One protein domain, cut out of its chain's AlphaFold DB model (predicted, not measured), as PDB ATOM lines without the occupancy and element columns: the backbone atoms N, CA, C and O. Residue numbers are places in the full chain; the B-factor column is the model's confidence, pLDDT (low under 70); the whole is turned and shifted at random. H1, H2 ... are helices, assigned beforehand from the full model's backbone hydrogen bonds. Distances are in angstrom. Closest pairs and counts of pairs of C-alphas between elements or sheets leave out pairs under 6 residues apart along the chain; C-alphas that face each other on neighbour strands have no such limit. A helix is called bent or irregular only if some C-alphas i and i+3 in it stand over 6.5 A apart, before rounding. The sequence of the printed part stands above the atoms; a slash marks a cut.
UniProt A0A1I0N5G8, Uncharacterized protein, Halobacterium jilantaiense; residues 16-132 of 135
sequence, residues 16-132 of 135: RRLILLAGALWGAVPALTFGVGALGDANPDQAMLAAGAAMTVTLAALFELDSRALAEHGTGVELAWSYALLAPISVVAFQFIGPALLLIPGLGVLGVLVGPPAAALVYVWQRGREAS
ATOM      1  N   ARG A  16     192.181 241.643 226.103       90.88
ATOM      2  CA  ARG A  16     192.028 241.394 224.653       90.88
ATOM      3  C   ARG A  16     190.764 242.017 224.050       90.88
ATOM      4  O   ARG A  16     190.830 242.645 222.998       90.88
ATOM      5  N   ARG A  17     189.602 241.825 224.688       91.44
ATOM      6  CA  ARG A  17     188.325 242.360 224.181       91.44
ATOM      7  C   ARG A  17     188.304 243.886 224.205       91.44
ATOM      8  O   ARG A  17     187.878 244.489 223.229       91.44
ATOM      9  N   LEU A  18     188.801 244.495 225.282       92.88
ATOM     10  CA  LEU A  18     188.884 245.952 225.407       92.88
ATOM     11  C   LEU A  18     189.834 246.545 224.370       92.88
ATOM     12  O   LEU A  18     189.504 247.559 223.771       92.88
ATOM     13  N   ILE A  19     190.961 245.886 224.102       94.25
ATOM     14  CA  ILE A  19     191.904 246.288 223.054       94.25
ATOM     15  C   ILE A  19     191.239 246.283 221.675       94.25
ATOM     16  O   ILE A  19     191.343 247.265 220.943       94.25
ATOM     17  N   LEU A  20     190.535 245.203 221.323       93.81
ATOM     18  CA  LEU A  20     189.848 245.110 220.032       93.81
ATOM     19  C   LEU A  20     188.730 246.150 219.906       93.81
ATOM     20  O   LEU A  20     188.593 246.769 218.854       93.81
ATOM     21  N   LEU A  21     187.963 246.371 220.977       93.62
ATOM     22  CA  LEU A  21     186.925 247.400 221.016       93.62
ATOM     23  C   LEU A  21     187.518 248.803 220.883       93.62
ATOM     24  O   LEU A  21     187.033 249.584 220.073       93.62
ATOM     25  N   ALA A  22     188.581 249.112 221.626       92.88
ATOM     26  CA  ALA A  22     189.267 250.395 221.542       92.88
ATOM     27  C   ALA A  22     189.834 250.622 220.137       92.88
ATOM     28  O   ALA A  22     189.604 251.679 219.562       92.88
ATOM     29  N   GLY A  23     190.505 249.622 219.552       92.25
ATOM     30  CA  GLY A  23     190.998 249.688 218.176       92.25
ATOM     31  C   GLY A  23     189.875 249.962 217.175       92.25
ATOM     32  O   GLY A  23     189.985 250.891 216.382       92.25
ATOM     33  N   ALA A  24     188.769 249.216 217.251       90.56
ATOM     34  CA  ALA A  24     187.620 249.395 216.363       90.56
ATOM     35  C   ALA A  24     186.955 250.773 216.523       90.56
ATOM     36  O   ALA A  24     186.678 251.435 215.523       90.56
ATOM     37  N   LEU A  25     186.735 251.228 217.760       90.94
ATOM     38  CA  LEU A  25     186.158 252.546 218.043       90.94
ATOM     39  C   LEU A  25     187.060 253.665 217.528       90.94
ATOM     40  O   LEU A  25     186.580 254.589 216.875       90.94
ATOM     41  N   TRP A  26     188.365 253.558 217.765       88.50
ATOM     42  CA  TRP A  26     189.329 254.547 217.311       88.50
ATOM     43  C   TRP A  26     189.581 254.524 215.797       88.50
ATOM     44  O   TRP A  26     190.072 255.514 215.272       88.50
ATOM     45  N   GLY A  27     189.217 253.458 215.078       85.31
ATOM     46  CA  GLY A  27     189.144 253.476 213.610       85.31
ATOM     47  C   GLY A  27     187.833 254.075 213.091       85.31
ATOM     48  O   GLY A  27     187.830 254.928 212.205       85.31
ATOM     49  N   ALA A  28     186.701 253.667 213.671       85.81
ATOM     50  CA  ALA A  28     185.374 254.057 213.199       85.81
ATOM     51  C   ALA A  28     185.018 255.517 213.519       85.81
ATOM     52  O   ALA A  28     184.511 256.222 212.650       85.81
ATOM     53  N   VAL A  29     185.280 255.993 214.742       86.00
ATOM     54  CA  VAL A  29     184.877 257.344 215.176       86.00
ATOM     55  C   VAL A  29     185.547 258.435 214.333       86.00
ATOM     56  O   VAL A  29     184.822 259.297 213.830       86.00
ATOM     57  N   PRO A  30     186.872 258.413 214.086       80.62
ATOM     58  CA  PRO A  30     187.505 259.403 213.218       80.62
ATOM     59  C   PRO A  30     187.046 259.287 211.766       80.62
ATOM     60  O   PRO A  30     186.772 260.306 211.145       80.62
ATOM     61  N   ALA A  31     186.884 258.067 211.244       82.44
ATOM     62  CA  ALA A  31     186.391 257.862 209.884       82.44
ATOM     63  C   ALA A  31     184.969 258.415 209.681       82.44
ATOM     64  O   ALA A  31     184.676 258.955 208.619       82.44
ATOM     65  N   LEU A  32     184.098 258.313 210.692       82.69
ATOM     66  CA  LEU A  32     182.744 258.877 210.662       82.69
ATOM     67  C   LEU A  32     182.724 260.393 210.902       82.69
ATOM     68  O   LEU A  32     181.878 261.080 210.339       82.69
ATOM     69  N   THR A  33     183.634 260.914 211.730       83.38
ATOM     70  CA  THR A  33     183.685 262.344 212.092       83.38
ATOM     71  C   THR A  33     184.366 263.194 211.022       83.38
ATOM     72  O   THR A  33     183.856 264.247 210.654       83.38
ATOM     73  N   PHE A  34     185.519 262.741 210.529       80.12
ATOM     74  CA  PHE A  34     186.388 263.494 209.618       80.12
ATOM     75  C   PHE A  34     186.375 262.940 208.187       80.12
ATOM     76  O   PHE A  34     186.847 263.598 207.263       80.12
ATOM     77  N   GLY A  35     185.823 261.741 207.979       80.88
ATOM     78  CA  GLY A  35     185.926 261.022 206.715       80.88
ATOM     79  C   GLY A  35     187.244 260.255 206.590       80.88
ATOM     80  O   GLY A  35     188.281 260.643 207.124       80.88
ATOM     81  N   VAL A  36     187.225 259.155 205.836       76.19
ATOM     82  CA  VAL A  36     188.424 258.327 205.599       76.19
ATOM     83  C   VAL A  36     189.505 259.090 204.819       76.19
ATOM     84  O   VAL A  36     190.692 258.834 205.002       76.19
ATOM     85  N   GLY A  37     189.107 260.052 203.980       70.31
ATOM     86  CA  GLY A  37     190.034 260.891 203.215       70.31
ATOM     87  C   GLY A  37     190.927 261.771 204.093       70.31
ATOM     88  O   GLY A  37     192.101 261.920 203.777       70.31
ATOM     89  N   ALA A  38     190.419 262.250 205.235       73.44
ATOM     90  CA  ALA A  38     191.169 263.126 206.135       73.44
ATOM     91  C   ALA A  38     192.403 262.435 206.740       73.44
ATOM     92  O   ALA A  38     193.428 263.067 206.963       73.44
ATOM     93  N   LEU A  39     192.365 261.109 206.925       67.88
ATOM     94  CA  LEU A  39     193.525 260.331 207.386       67.88
ATOM     95  C   LEU A  39     194.712 260.402 206.405       67.88
ATOM     96  O   LEU A  39     195.856 260.164 206.796       67.88
ATOM     97  N   GLY A  40     194.431 260.708 205.135       64.88
ATOM     98  CA  GLY A  40     195.401 260.847 204.055       64.88
ATOM     99  C   GLY A  40     195.940 262.268 203.853       64.88
ATOM    100  O   GLY A  40     196.825 262.448 203.016       64.88
ATOM    101  N   ASP A  41     195.424 263.270 204.572       70.38
ATOM    102  CA  ASP A  41     195.762 264.670 204.313       70.38
ATOM    103  C   ASP A  41     197.178 265.021 204.786       70.38
ATOM    104  O   ASP A  41     197.573 264.767 205.924       70.38
ATOM    105  N   ALA A  42     197.938 265.676 203.903       65.56
ATOM    106  CA  ALA A  42     199.309 266.112 204.179       65.56
ATOM    107  C   ALA A  42     199.392 267.257 205.206       65.56
ATOM    108  O   ALA A  42     200.456 267.502 205.771       65.56
ATOM    109  N   ASN A  43     198.283 267.965 205.443       72.69
ATOM    110  CA  ASN A  43     198.188 269.029 206.439       72.69
ATOM    111  C   ASN A  43     196.973 268.790 207.352       72.69
ATOM    112  O   ASN A  43     195.925 269.409 207.157       72.69
ATOM    113  N   PRO A  44     197.080 267.836 208.292       74.19
ATOM    114  CA  PRO A  44     195.973 267.440 209.147       74.19
ATOM    115  C   PRO A  44     195.584 268.555 210.127       74.19
ATOM    116  O   PRO A  44     196.441 269.261 210.660       74.19
ATOM    117  N   ASP A  45     194.288 268.667 210.421       81.25
ATOM    118  CA  ASP A  45     193.778 269.545 211.479       81.25
ATOM    119  C   ASP A  45     194.422 269.196 212.842       81.25
ATOM    120  O   ASP A  45     194.648 268.024 213.166       81.25
ATOM    121  N   GLN A  46     194.681 270.208 213.676       82.75
ATOM    122  CA  GLN A  46     195.206 270.034 215.035       82.75
ATOM    123  C   GLN A  46     194.311 269.120 215.878       82.75
ATOM    124  O   GLN A  46     194.825 268.336 216.680       82.75
ATOM    125  N   ALA A  47     192.991 269.166 215.672       82.44
ATOM    126  CA  ALA A  47     192.058 268.259 216.334       82.44
ATOM    127  C   ALA A  47     192.318 266.788 215.960       82.44
ATOM    128  O   ALA A  47     192.276 265.910 216.823       82.44
ATOM    129  N   MET A  48     192.651 266.515 214.696       79.12
ATOM    130  CA  MET A  48     192.958 265.170 214.211       79.12
ATOM    131  C   MET A  48     194.319 264.679 214.713       79.12
ATOM    132  O   MET A  48     194.443 263.518 215.104       79.12
ATOM    133  N   LEU A  49     195.319 265.563 214.790       81.88
ATOM    134  CA  LEU A  49     196.613 265.251 215.409       81.88
ATOM    135  C   LEU A  49     196.462 264.914 216.898       81.88
ATOM    136  O   LEU A  49     196.995 263.904 217.361       81.88
ATOM    137  N   ALA A  50     195.705 265.725 217.643       84.75
ATOM    138  CA  ALA A  50     195.423 265.480 219.054       84.75
ATOM    139  C   ALA A  50     194.665 264.160 219.254       84.75
ATOM    140  O   ALA A  50     195.015 263.374 220.138       84.75
ATOM    141  N   ALA A  51     193.681 263.876 218.397       83.44
ATOM    142  CA  ALA A  51     192.966 262.609 218.408       83.44
ATOM    143  C   ALA A  51     193.923 261.434 218.134       83.44
ATOM    144  O   ALA A  51     193.920 260.466 218.890       83.44
ATOM    145  N   GLY A  52     194.788 261.523 217.119       84.31
ATOM    146  CA  GLY A  52     195.772 260.481 216.796       84.31
ATOM    147  C   GLY A  52     196.783 260.225 217.920       84.31
ATOM    148  O   GLY A  52     197.104 259.071 218.227       84.31
ATOM    149  N   ALA A  53     197.242 261.280 218.596       87.69
ATOM    150  CA  ALA A  53     198.094 261.153 219.777       87.69
ATOM    151  C   ALA A  53     197.352 260.455 220.930       87.69
ATOM    152  O   ALA A  53     197.868 259.493 221.502       87.69
ATOM    153  N   ALA A  54     196.115 260.874 221.222       89.44
ATOM    154  CA  ALA A  54     195.284 260.264 222.260       89.44
ATOM    155  C   ALA A  54     194.990 258.783 221.973       89.44
ATOM    156  O   ALA A  54     195.113 257.951 222.874       89.44
ATOM    157  N   MET A  55     194.680 258.432 220.721       89.31
ATOM    158  CA  MET A  55     194.519 257.046 220.262       89.31
ATOM    159  C   MET A  55     195.761 256.209 220.568       89.31
ATOM    160  O   MET A  55     195.666 255.142 221.177       89.31
ATOM    161  N   THR A  56     196.929 256.711 220.161       91.94
ATOM    162  CA  THR A  56     198.208 256.002 220.284       91.94
ATOM    163  C   THR A  56     198.567 255.776 221.749       91.94
ATOM    164  O   THR A  56     198.894 254.656 222.137       91.94
ATOM    165  N   VAL A  57     198.437 256.807 222.589       94.38
ATOM    166  CA  VAL A  57     198.705 256.707 224.033       94.38
ATOM    167  C   VAL A  57     197.720 255.755 224.714       94.38
ATOM    168  O   VAL A  57     198.129 254.930 225.529       94.38
ATOM    169  N   THR A  58     196.435 255.814 224.347       94.56
ATOM    170  CA  THR A  58     195.409 254.917 224.900       94.56
ATOM    171  C   THR A  58     195.725 253.457 224.577       94.56
ATOM    172  O   THR A  58     195.684 252.608 225.466       94.56
ATOM    173  N   LEU A  59     196.088 253.150 223.326       94.69
ATOM    174  CA  LEU A  59     196.479 251.794 222.938       94.69
ATOM    175  C   LEU A  59     197.770 251.344 223.619       94.69
ATOM    176  O   LEU A  59     197.817 250.223 224.115       94.69
ATOM    177  N   ALA A  60     198.782 252.210 223.703       96.00
ATOM    178  CA  ALA A  60     200.034 251.897 224.387       96.00
ATOM    179  C   ALA A  60     199.786 251.490 225.847       96.00
ATOM    180  O   ALA A  60     200.305 250.471 226.302       96.00
ATOM    181  N   ALA A  61     198.933 252.240 226.553       96.00
ATOM    182  CA  ALA A  61     198.543 251.925 227.922       96.00
ATOM    183  C   ALA A  61     197.779 250.594 228.016       96.00
ATOM    184  O   ALA A  61     198.083 249.776 228.882       96.00
ATOM    185  N   LEU A  62     196.822 250.342 227.116       96.12
ATOM    186  CA  LEU A  62     196.066 249.085 227.103       96.12
ATOM    187  C   LEU A  62     196.954 247.866 226.817       96.12
ATOM    188  O   LEU A  62     196.776 246.829 227.454       96.12
ATOM    189  N   PHE A  63     197.905 247.984 225.889       96.38
ATOM    190  CA  PHE A  63     198.839 246.906 225.552       96.38
ATOM    191  C   PHE A  63     199.778 246.609 226.720       96.38
ATOM    192  O   PHE A  63     200.020 245.450 227.051       96.38
ATOM    193  N   GLU A  64     200.270 247.646 227.392       96.44
ATOM    194  CA  GLU A  64     201.105 247.491 228.580       96.44
ATOM    195  C   GLU A  64     200.331 246.826 229.734       96.44
ATOM    196  O   GLU A  64     200.834 245.898 230.368       96.44
ATOM    197  N   LEU A  65     199.081 247.239 229.978       95.19
ATOM    198  CA  LEU A  65     198.219 246.638 231.002       95.19
ATOM    199  C   LEU A  65     197.875 245.175 230.697       95.19
ATOM    200  O   LEU A  65     197.877 244.342 231.603       95.19
ATOM    201  N   ASP A  66     197.575 244.845 229.438       94.25
ATOM    202  CA  ASP A  66     197.341 243.460 229.015       94.25
ATOM    203  C   ASP A  66     198.597 242.597 229.171       94.25
ATOM    204  O   ASP A  66     198.518 241.510 229.741       94.25
ATOM    205  N   SER A  67     199.759 243.101 228.749       93.31
ATOM    206  CA  SER A  67     201.024 242.373 228.876       93.31
ATOM    207  C   SER A  67     201.384 242.087 230.331       93.31
ATOM    208  O   SER A  67     201.757 240.961 230.656       93.31
ATOM    209  N   ARG A  68     201.195 243.055 231.237       92.38
ATOM    210  CA  ARG A  68     201.436 242.850 232.675       92.38
ATOM    211  C   ARG A  68     200.521 241.782 233.271       92.38
ATOM    212  O   ARG A  68     201.012 240.905 233.973       92.38
ATOM    213  N   ALA A  69     199.233 241.799 232.928       91.06
ATOM    214  CA  ALA A  69     198.289 240.771 233.377       91.06
ATOM    215  C   ALA A  69     198.674 239.362 232.874       91.06
ATOM    216  O   ALA A  69     198.495 238.363 233.572       91.06
ATOM    217  N   LEU A  70     199.234 239.264 231.667       89.00
ATOM    218  CA  LEU A  70     199.731 238.003 231.109       89.00
ATOM    219  C   LEU A  70     201.089 237.581 231.682       89.00
ATOM    220  O   LEU A  70     201.361 236.385 231.797       89.00
ATOM    221  N   ALA A  71     201.941 238.536 232.056       88.50
ATOM    222  CA  ALA A  71     203.251 238.270 232.645       88.50
ATOM    223  C   ALA A  71     203.134 237.527 233.985       88.50
ATOM    224  O   ALA A  71     203.935 236.629 234.243       88.50
ATOM    225  N   GLU A  72     202.090 237.806 234.773       86.38
ATOM    226  CA  GLU A  72     201.741 237.047 235.990       86.38
ATOM    227  C   GLU A  72     201.496 235.552 235.714       86.38
ATOM    228  O   GLU A  72     201.663 234.711 236.593       86.38
ATOM    229  N   HIS A  73     201.160 235.214 234.467       84.81
ATOM    230  CA  HIS A  73     200.901 233.861 233.981       84.81
ATOM    231  C   HIS A  73     202.018 233.359 233.047       84.81
ATOM    232  O   HIS A  73     201.831 232.396 232.306       84.81
ATOM    233  N   GLY A  74     203.177 234.028 233.039       83.62
ATOM    234  CA  GLY A  74     204.357 233.633 232.267       83.62
ATOM    235  C   GLY A  74     204.290 233.909 230.760       83.62
ATOM    236  O   GLY A  74     205.152 233.416 230.036       83.62
ATOM    237  N   THR A  75     203.316 234.685 230.272       84.31
ATOM    238  CA  THR A  75     203.040 234.869 228.825       84.31
ATOM    239  C   THR A  75     202.908 236.340 228.397       84.31
ATOM    240  O   THR A  75     202.179 236.661 227.462       84.31
ATOM    241  N   GLY A  76     203.583 237.255 229.099       84.62
ATOM    242  CA  GLY A  76     203.564 238.686 228.781       84.62
ATOM    243  C   GLY A  76     204.377 239.049 227.535       84.62
ATOM    244  O   GLY A  76     205.514 238.600 227.396       84.62
ATOM    245  N   VAL A  77     203.804 239.935 226.711       89.69
ATOM    246  CA  VAL A  77     204.410 240.493 225.493       89.69
ATOM    247  C   VAL A  77     205.491 241.503 225.837       89.69
ATOM    248  O   VAL A  77     205.220 242.539 226.454       89.69
ATOM    249  N   GLU A  78     206.715 241.226 225.402       90.31
ATOM    250  CA  GLU A  78     207.844 242.136 225.577       90.31
ATOM    251  C   GLU A  78     207.619 243.436 224.785       90.31
ATOM    252  O   GLU A  78     207.165 243.411 223.639       90.31
ATOM    253  N   LEU A  79     207.915 244.590 225.400       92.56
ATOM    254  CA  LEU A  79     207.737 245.916 224.787       92.56
ATOM    255  C   LEU A  79     206.320 246.145 224.216       92.56
ATOM    256  O   LEU A  79     206.156 246.762 223.164       92.56
ATOM    257  N   ALA A  80     205.284 245.680 224.918       94.06
ATOM    258  CA  ALA A  80     203.892 245.731 224.468       94.06
ATOM    259  C   ALA A  80     203.426 247.113 223.971       94.06
ATOM    260  O   ALA A  80     202.774 247.205 222.930       94.06
ATOM    261  N   TRP A  81     203.807 248.193 224.659       94.88
ATOM    262  CA  TRP A  81     203.475 249.565 224.257       94.88
ATOM    263  C   TRP A  81     203.941 249.918 222.833       94.88
ATOM    264  O   TRP A  81     203.293 250.717 222.158       94.88
ATOM    265  N   SER A  82     205.039 249.321 222.351       94.94
ATOM    266  CA  SER A  82     205.639 249.651 221.050       94.94
ATOM    267  C   SER A  82     204.728 249.288 219.877       94.94
ATOM    268  O   SER A  82     204.735 249.972 218.855       94.94
ATOM    269  N   TYR A  83     203.851 248.294 220.051       95.00
ATOM    270  CA  TYR A  83     202.845 247.931 219.052       95.00
ATOM    271  C   TYR A  83     201.850 249.064 218.788       95.00
ATOM    272  O   TYR A  83     201.269 249.121 217.705       95.00
ATOM    273  N   ALA A  84     201.670 250.004 219.721       94.69
ATOM    274  CA  ALA A  84     200.813 251.164 219.495       94.69
ATOM    275  C   ALA A  84     201.385 252.112 218.429       94.69
ATOM    276  O   ALA A  84     200.612 252.787 217.753       94.69
ATOM    277  N   LEU A  85     202.707 252.113 218.202       93.44
ATOM    278  CA  LEU A  85     203.346 252.903 217.142       93.44
ATOM    279  C   LEU A  85     202.920 252.460 215.736       93.44
ATOM    280  O   LEU A  85     203.006 253.243 214.792       93.44
ATOM    281  N   LEU A  86     202.386 251.244 215.584       93.62
ATOM    282  CA  LEU A  86     201.789 250.811 214.320       93.62
ATOM    283  C   LEU A  86     200.584 251.667 213.924       93.62
ATOM    284  O   LEU A  86     200.287 251.760 212.734       93.62
ATOM    285  N   ALA A  87     199.909 252.318 214.876       91.25
ATOM    286  CA  ALA A  87     198.796 253.200 214.561       91.25
ATOM    287  C   ALA A  87     199.256 254.407 213.716       91.25
ATOM    288  O   ALA A  87     198.852 254.493 212.556       91.25
ATOM    289  N   PRO A  88     200.155 255.292 214.187       88.56
ATOM    290  CA  PRO A  88     200.643 256.386 213.352       88.56
ATOM    291  C   PRO A  88     201.395 255.893 212.106       88.56
ATOM    292  O   PRO A  88     201.223 256.472 211.036       88.56
ATOM    293  N   ILE A  89     202.164 254.798 212.189       89.62
ATOM    294  CA  ILE A  89     202.890 254.252 211.025       89.62
ATOM    295  C   ILE A  89     201.926 253.815 209.915       89.62
ATOM    296  O   ILE A  89     202.161 254.108 208.745       89.62
ATOM    297  N   SER A  90     200.838 253.123 210.259       88.62
ATOM    298  CA  SER A  90     199.868 252.674 209.256       88.62
ATOM    299  C   SER A  90     199.072 253.833 208.655       88.62
ATOM    300  O   SER A  90     198.780 253.786 207.462       88.62
ATOM    301  N   VAL A  91     198.793 254.895 209.423       83.50
ATOM    302  CA  VAL A  91     198.216 256.142 208.885       83.50
ATOM    303  C   VAL A  91     199.162 256.772 207.865       83.50
ATOM    304  O   VAL A  91     198.743 257.064 206.748       83.50
ATOM    305  N   VAL A  92     200.452 256.895 208.192       84.75
ATOM    306  CA  VAL A  92     201.465 257.405 207.250       84.75
ATOM    307  C   VAL A  92     201.547 256.528 206.002       84.75
ATOM    308  O   VAL A  92     201.550 257.047 204.891       84.75
ATOM    309  N   ALA A  93     201.542 255.200 206.145       86.25
ATOM    310  CA  ALA A  93     201.518 254.293 204.997       86.25
ATOM    311  C   ALA A  93     200.279 254.526 204.113       86.25
ATOM    312  O   ALA A  93     200.389 254.556 202.885       86.25
ATOM    313  N   PHE A  94     199.115 254.754 204.728       84.62
ATOM    314  CA  PHE A  94     197.878 255.062 204.021       84.62
ATOM    315  C   PHE A  94     197.914 256.408 203.290       84.62
ATOM    316  O   PHE A  94     197.262 256.522 202.262       84.62
ATOM    317  N   GLN A  95     198.718 257.391 203.698       84.38
ATOM    318  CA  GLN A  95     198.881 258.623 202.906       84.38
ATOM    319  C   GLN A  95     199.453 258.344 201.505       84.38
ATOM    320  O   GLN A  95     199.082 259.011 200.541       84.38
ATOM    321  N   PHE A  96     200.306 257.326 201.362       84.19
ATOM    322  CA  PHE A  96     200.911 256.977 200.073       84.19
ATOM    323  C   PHE A  96     200.006 256.101 199.200       84.19
ATOM    324  O   PHE A  96     199.966 256.279 197.984       84.19
ATOM    325  N   ILE A  97     199.288 255.144 199.799       84.56
ATOM    326  CA  ILE A  97     198.478 254.159 199.052       84.56
ATOM    327  C   ILE A  97     196.979 254.485 199.034       84.56
ATOM    328  O   ILE A  97     196.258 254.074 198.125       84.56
ATOM    329  N   GLY A  98     196.502 255.229 200.026       83.31
ATOM    330  CA  GLY A  98     195.102 255.572 200.255       83.31
ATOM    331  C   GLY A  98     194.459 256.336 199.102       83.31
ATOM    332  O   GLY A  98     193.377 255.926 198.686       83.31
ATOM    333  N   PRO A  99     195.107 257.357 198.504       85.50
ATOM    334  CA  PRO A  99     194.552 258.049 197.343       85.50
ATOM    335  C   PRO A  99     194.222 257.099 196.185       85.50
ATOM    336  O   PRO A  99     193.163 257.221 195.581       85.50
ATOM    337  N   ALA A 100     195.072 256.101 195.922       85.56
ATOM    338  CA  ALA A 100     194.810 255.096 194.893       85.56
ATOM    339  C   ALA A 100     193.664 254.144 195.286       85.56
ATOM    340  O   ALA A 100     192.831 253.805 194.447       85.56
ATOM    341  N   LEU A 101     193.584 253.745 196.560       82.75
ATOM    342  CA  LEU A 101     192.506 252.888 197.072       82.75
ATOM    343  C   LEU A 101     191.139 253.584 197.042       82.75
ATOM    344  O   LEU A 101     190.130 252.939 196.760       82.75
ATOM    345  N   LEU A 102     191.101 254.895 197.293       82.88
ATOM    346  CA  LEU A 102     189.878 255.700 197.280       82.88
ATOM    347  C   LEU A 102     189.293 255.886 195.870       82.88
ATOM    348  O   LEU A 102     188.102 256.165 195.750       82.88
ATOM    349  N   LEU A 103     190.085 255.686 194.808       85.62
ATOM    350  CA  LEU A 103     189.601 255.709 193.420       85.62
ATOM    351  C   LEU A 103     188.787 254.463 193.047       85.62
ATOM    352  O   LEU A 103     188.057 254.484 192.055       85.62
ATOM    353  N   ILE A 104     188.906 253.375 193.814       85.69
ATOM    354  CA  ILE A 104     188.201 252.121 193.549       85.69
ATOM    355  C   ILE A 104     186.937 252.073 194.423       85.69
ATOM    356  O   ILE A 104     187.043 252.047 195.655       85.69
ATOM    357  N   PRO A 105     185.730 252.015 193.824       80.31
ATOM    358  CA  PRO A 105     184.484 251.950 194.578       80.31
ATOM    359  C   PRO A 105     184.491 250.805 195.598       80.31
ATOM    360  O   PRO A 105     184.789 249.659 195.268       80.31
ATOM    361  N   GLY A 106     184.165 251.120 196.852       79.06
ATOM    362  CA  GLY A 106     184.092 250.153 197.952       79.06
ATOM    363  C   GLY A 106     185.413 249.875 198.679       79.06
ATOM    364  O   GLY A 106     185.370 249.550 199.865       79.06
ATOM    365  N   LEU A 107     186.583 250.074 198.057       81.88
ATOM    366  CA  LEU A 107     187.872 249.840 198.732       81.88
ATOM    367  C   LEU A 107     188.251 250.943 199.725       81.88
ATOM    368  O   LEU A 107     189.007 250.685 200.659       81.88
ATOM    369  N   GLY A 108     187.658 252.132 199.604       72.12
ATOM    370  CA  GLY A 108     187.829 253.208 200.582       72.12
ATOM    371  C   GLY A 108     187.430 252.825 202.012       72.12
ATOM    372  O   GLY A 108     188.012 253.332 202.964       72.12
ATOM    373  N   VAL A 109     186.510 251.867 202.188       78.19
ATOM    374  CA  VAL A 109     186.096 251.369 203.515       78.19
ATOM    375  C   VAL A 109     187.254 250.701 204.265       78.19
ATOM    376  O   VAL A 109     187.280 250.721 205.493       78.19
ATOM    377  N   LEU A 110     188.257 250.170 203.557       81.12
ATOM    378  CA  LEU A 110     189.436 249.568 204.188       81.12
ATOM    379  C   LEU A 110     190.271 250.583 204.975       81.12
ATOM    380  O   LEU A 110     190.972 250.189 205.905       81.12
ATOM    381  N   GLY A 111     190.149 251.880 204.676       76.88
ATOM    382  CA  GLY A 111     190.785 252.929 205.470       76.88
ATOM    383  C   GLY A 111     190.306 252.960 206.927       76.88
ATOM    384  O   GLY A 111     191.054 253.389 207.795       76.88
ATOM    385  N   VAL A 112     189.123 252.408 207.236       81.81
ATOM    386  CA  VAL A 112     188.636 252.260 208.622       81.81
ATOM    387  C   VAL A 112     189.514 251.315 209.442       81.81
ATOM    388  O   VAL A 112     189.518 251.422 210.659       81.81
ATOM    389  N   LEU A 113     190.254 250.402 208.803       84.44
ATOM    390  CA  LEU A 113     191.165 249.468 209.475       84.44
ATOM    391  C   LEU A 113     192.557 250.064 209.724       84.44
ATOM    392  O   LEU A 113     193.368 249.459 210.428       84.44
ATOM    393  N   VAL A 114     192.844 251.229 209.148       84.75
ATOM    394  CA  VAL A 114     194.132 251.905 209.279       84.75
ATOM    395  C   VAL A 114     194.248 252.541 210.657       84.75
ATOM    396  O   VAL A 114     193.283 253.055 211.219       84.75
ATOM    397  N   GLY A 115     195.456 252.520 211.208       88.00
ATOM    398  CA  GLY A 115     195.755 253.164 212.467       88.00
ATOM    399  C   GLY A 115     195.470 252.256 213.667       88.00
ATOM    400  O   GLY A 115     196.029 251.157 213.760       88.00
ATOM    401  N   PRO A 116     194.634 252.701 214.618       89.44
ATOM    402  CA  PRO A 116     194.333 251.970 215.848       89.44
ATOM    403  C   PRO A 116     193.847 250.517 215.665       89.44
ATOM    404  O   PRO A 116     194.317 249.652 216.411       89.44
ATOM    405  N   PRO A 117     192.974 250.183 214.691       91.62
ATOM    406  CA  PRO A 117     192.562 248.797 214.464       91.62
ATOM    407  C   PRO A 117     193.717 247.906 214.009       91.62
ATOM    408  O   PRO A 117     193.863 246.800 214.528       91.62
ATOM    409  N   ALA A 118     194.563 248.381 213.088       91.88
ATOM    410  CA  ALA A 118     195.742 247.641 212.647       91.88
ATOM    411  C   ALA A 118     196.677 247.336 213.827       91.88
ATOM    412  O   ALA A 118     197.051 246.181 214.032       91.88
ATOM    413  N   ALA A 119     196.985 248.340 214.655       94.19
ATOM    414  CA  ALA A 119     197.809 248.158 215.850       94.19
ATOM    415  C   ALA A 119     197.204 247.136 216.831       94.19
ATOM    416  O   ALA A 119     197.898 246.225 217.286       94.19
ATOM    417  N   ALA A 120     195.901 247.239 217.117       94.31
ATOM    418  CA  ALA A 120     195.199 246.326 218.019       94.31
ATOM    419  C   ALA A 120     195.191 244.876 217.507       94.31
ATOM    420  O   ALA A 120     195.409 243.945 218.285       94.31
ATOM    421  N   LEU A 121     194.971 244.670 216.205       94.31
ATOM    422  CA  LEU A 121     194.991 243.341 215.591       94.31
ATOM    423  C   LEU A 121     196.381 242.708 215.658       94.31
ATOM    424  O   LEU A 121     196.495 241.543 216.047       94.31
ATOM    425  N   VAL A 122     197.428 243.469 215.325       94.81
ATOM    426  CA  VAL A 122     198.811 242.972 215.369       94.81
ATOM    427  C   VAL A 122     199.211 242.613 216.798       94.81
ATOM    428  O   VAL A 122     199.748 241.528 217.022       94.81
ATOM    429  N   TYR A 123     198.885 243.460 217.777       95.00
ATOM    430  CA  TYR A 123     199.165 243.176 219.183       95.00
ATOM    431  C   TYR A 123     198.450 241.905 219.674       95.00
ATOM    432  O   TYR A 123     199.075 241.007 220.239       95.00
ATOM    433  N   VAL A 124     197.143 241.776 219.415       93.00
ATOM    434  CA  VAL A 124     196.360 240.598 219.833       93.00
ATOM    435  C   VAL A 124     196.838 239.320 219.140       93.00
ATOM    436  O   VAL A 124     196.789 238.240 219.736       93.00
ATOM    437  N   TRP A 125     197.307 239.422 217.898       92.00
ATOM    438  CA  TRP A 125     197.932 238.306 217.200       92.00
ATOM    439  C   TRP A 125     199.262 237.899 217.847       92.00
ATOM    440  O   TRP A 125     199.448 236.714 218.129       92.00
ATOM    441  N   GLN A 126     200.143 238.858 218.153       91.12
ATOM    442  CA  GLN A 126     201.423 238.593 218.818       91.12
ATOM    443  C   GLN A 126     201.219 237.928 220.182       91.12
ATOM    444  O   GLN A 126     201.794 236.878 220.461       91.12
ATOM    445  N   ARG A 127     200.327 238.490 220.996       88.25
ATOM    446  CA  ARG A 127     199.866 237.901 222.257       88.25
ATOM    447  C   ARG A 127     199.453 236.436 222.096       88.25
ATOM    448  O   ARG A 127     199.814 235.582 222.899       88.25
ATOM    449  N   GLY A 128     198.675 236.135 221.054       85.62
ATOM    450  CA  GLY A 128     198.235 234.773 220.753       85.62
ATOM    451  C   GLY A 128     199.392 233.827 220.428       85.62
ATOM    452  O   GLY A 128     199.335 232.655 220.797       85.62
ATOM    453  N   ARG A 129     200.450 234.330 219.782       84.94
ATOM    454  CA  ARG A 129     201.664 233.550 219.518       84.94
ATOM    455  C   ARG A 129     202.413 233.222 220.796       84.94
ATOM    456  O   ARG A 129     202.781 232.068 220.982       84.94
ATOM    457  N   GLU A 130     202.610 234.191 221.676       80.88
ATOM    458  CA  GLU A 130     203.342 233.968 222.926       80.88
ATOM    459  C   GLU A 130     202.629 232.987 223.856       80.88
ATOM    460  O   GLU A 130     203.272 232.134 224.458       80.88
ATOM    461  N   ALA A 131     201.295 233.015 223.870       73.31
ATOM    462  CA  ALA A 131     200.476 232.027 224.567       73.31
ATOM    463  C   ALA A 131     200.590 230.595 223.998       73.31
ATOM    464  O   ALA A 131     200.201 229.640 224.668       73.31
ATOM    465  N   SER A 132     201.061 230.432 222.757       71.12
ATOM    466  CA  SER A 132     201.134 229.137 222.063       71.12
ATOM    467  C   SER A 132     202.508 228.465 222.115       71.12
ATOM    468  O   SER A 132     202.621 227.309 221.713       71.12
TER     469      SER A 132
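What this domain is: This is residues 16 to 132 of the 135 residues of an uncharacterized protein of Halobacterium jilantaiense (UniProt A0A1I0N5G8). H1, H3 and H6 make a bundle, H4 crosses H3 and H6, and short H2 and H5 pack on its later part. The printed part has 117 residues with six named helices, H1 to H6 in order, all helix. It is compact, radius of gyration of the C-alphas 14.8 A, spanning 47 by 28 by 20 A.

How they stand to each other: Start at H3, residues 46 to 71, which touches H1, residues 16 to 34, at a shallow tilt of 6 degrees, opposite ways, closest at C-alphas 62 and 19, 6.4 A. H4, residues 80 to 102, forms a hairpin with H3, touching with residues 80 to 88 alone, closest at C-alphas 81 and 60, 4.2 A. Every O i to N i+4 pair is within hydrogen-bond range in H3 and H6, residues 116 to 130, 14 of 15 in H1, 11 of 19 in H4; H2, residues 36 to 40, and H5, residues 107 to 113, have 0, but 2 of 2 and 4 of 4 O i to N i+3.

Where its parts are: Find C-alpha 46 at (195.206, 270.034, 215.035); H3 runs 37.2 A to C-alpha 71 at (203.251, 238.270, 232.645). H4 is irregular: C-alphas 96 and 99 are 7.0 A apart.

The domain as a whole: The printed part has no cut and no long link; pLDDT is under 70 at residues 39, 40 and 42.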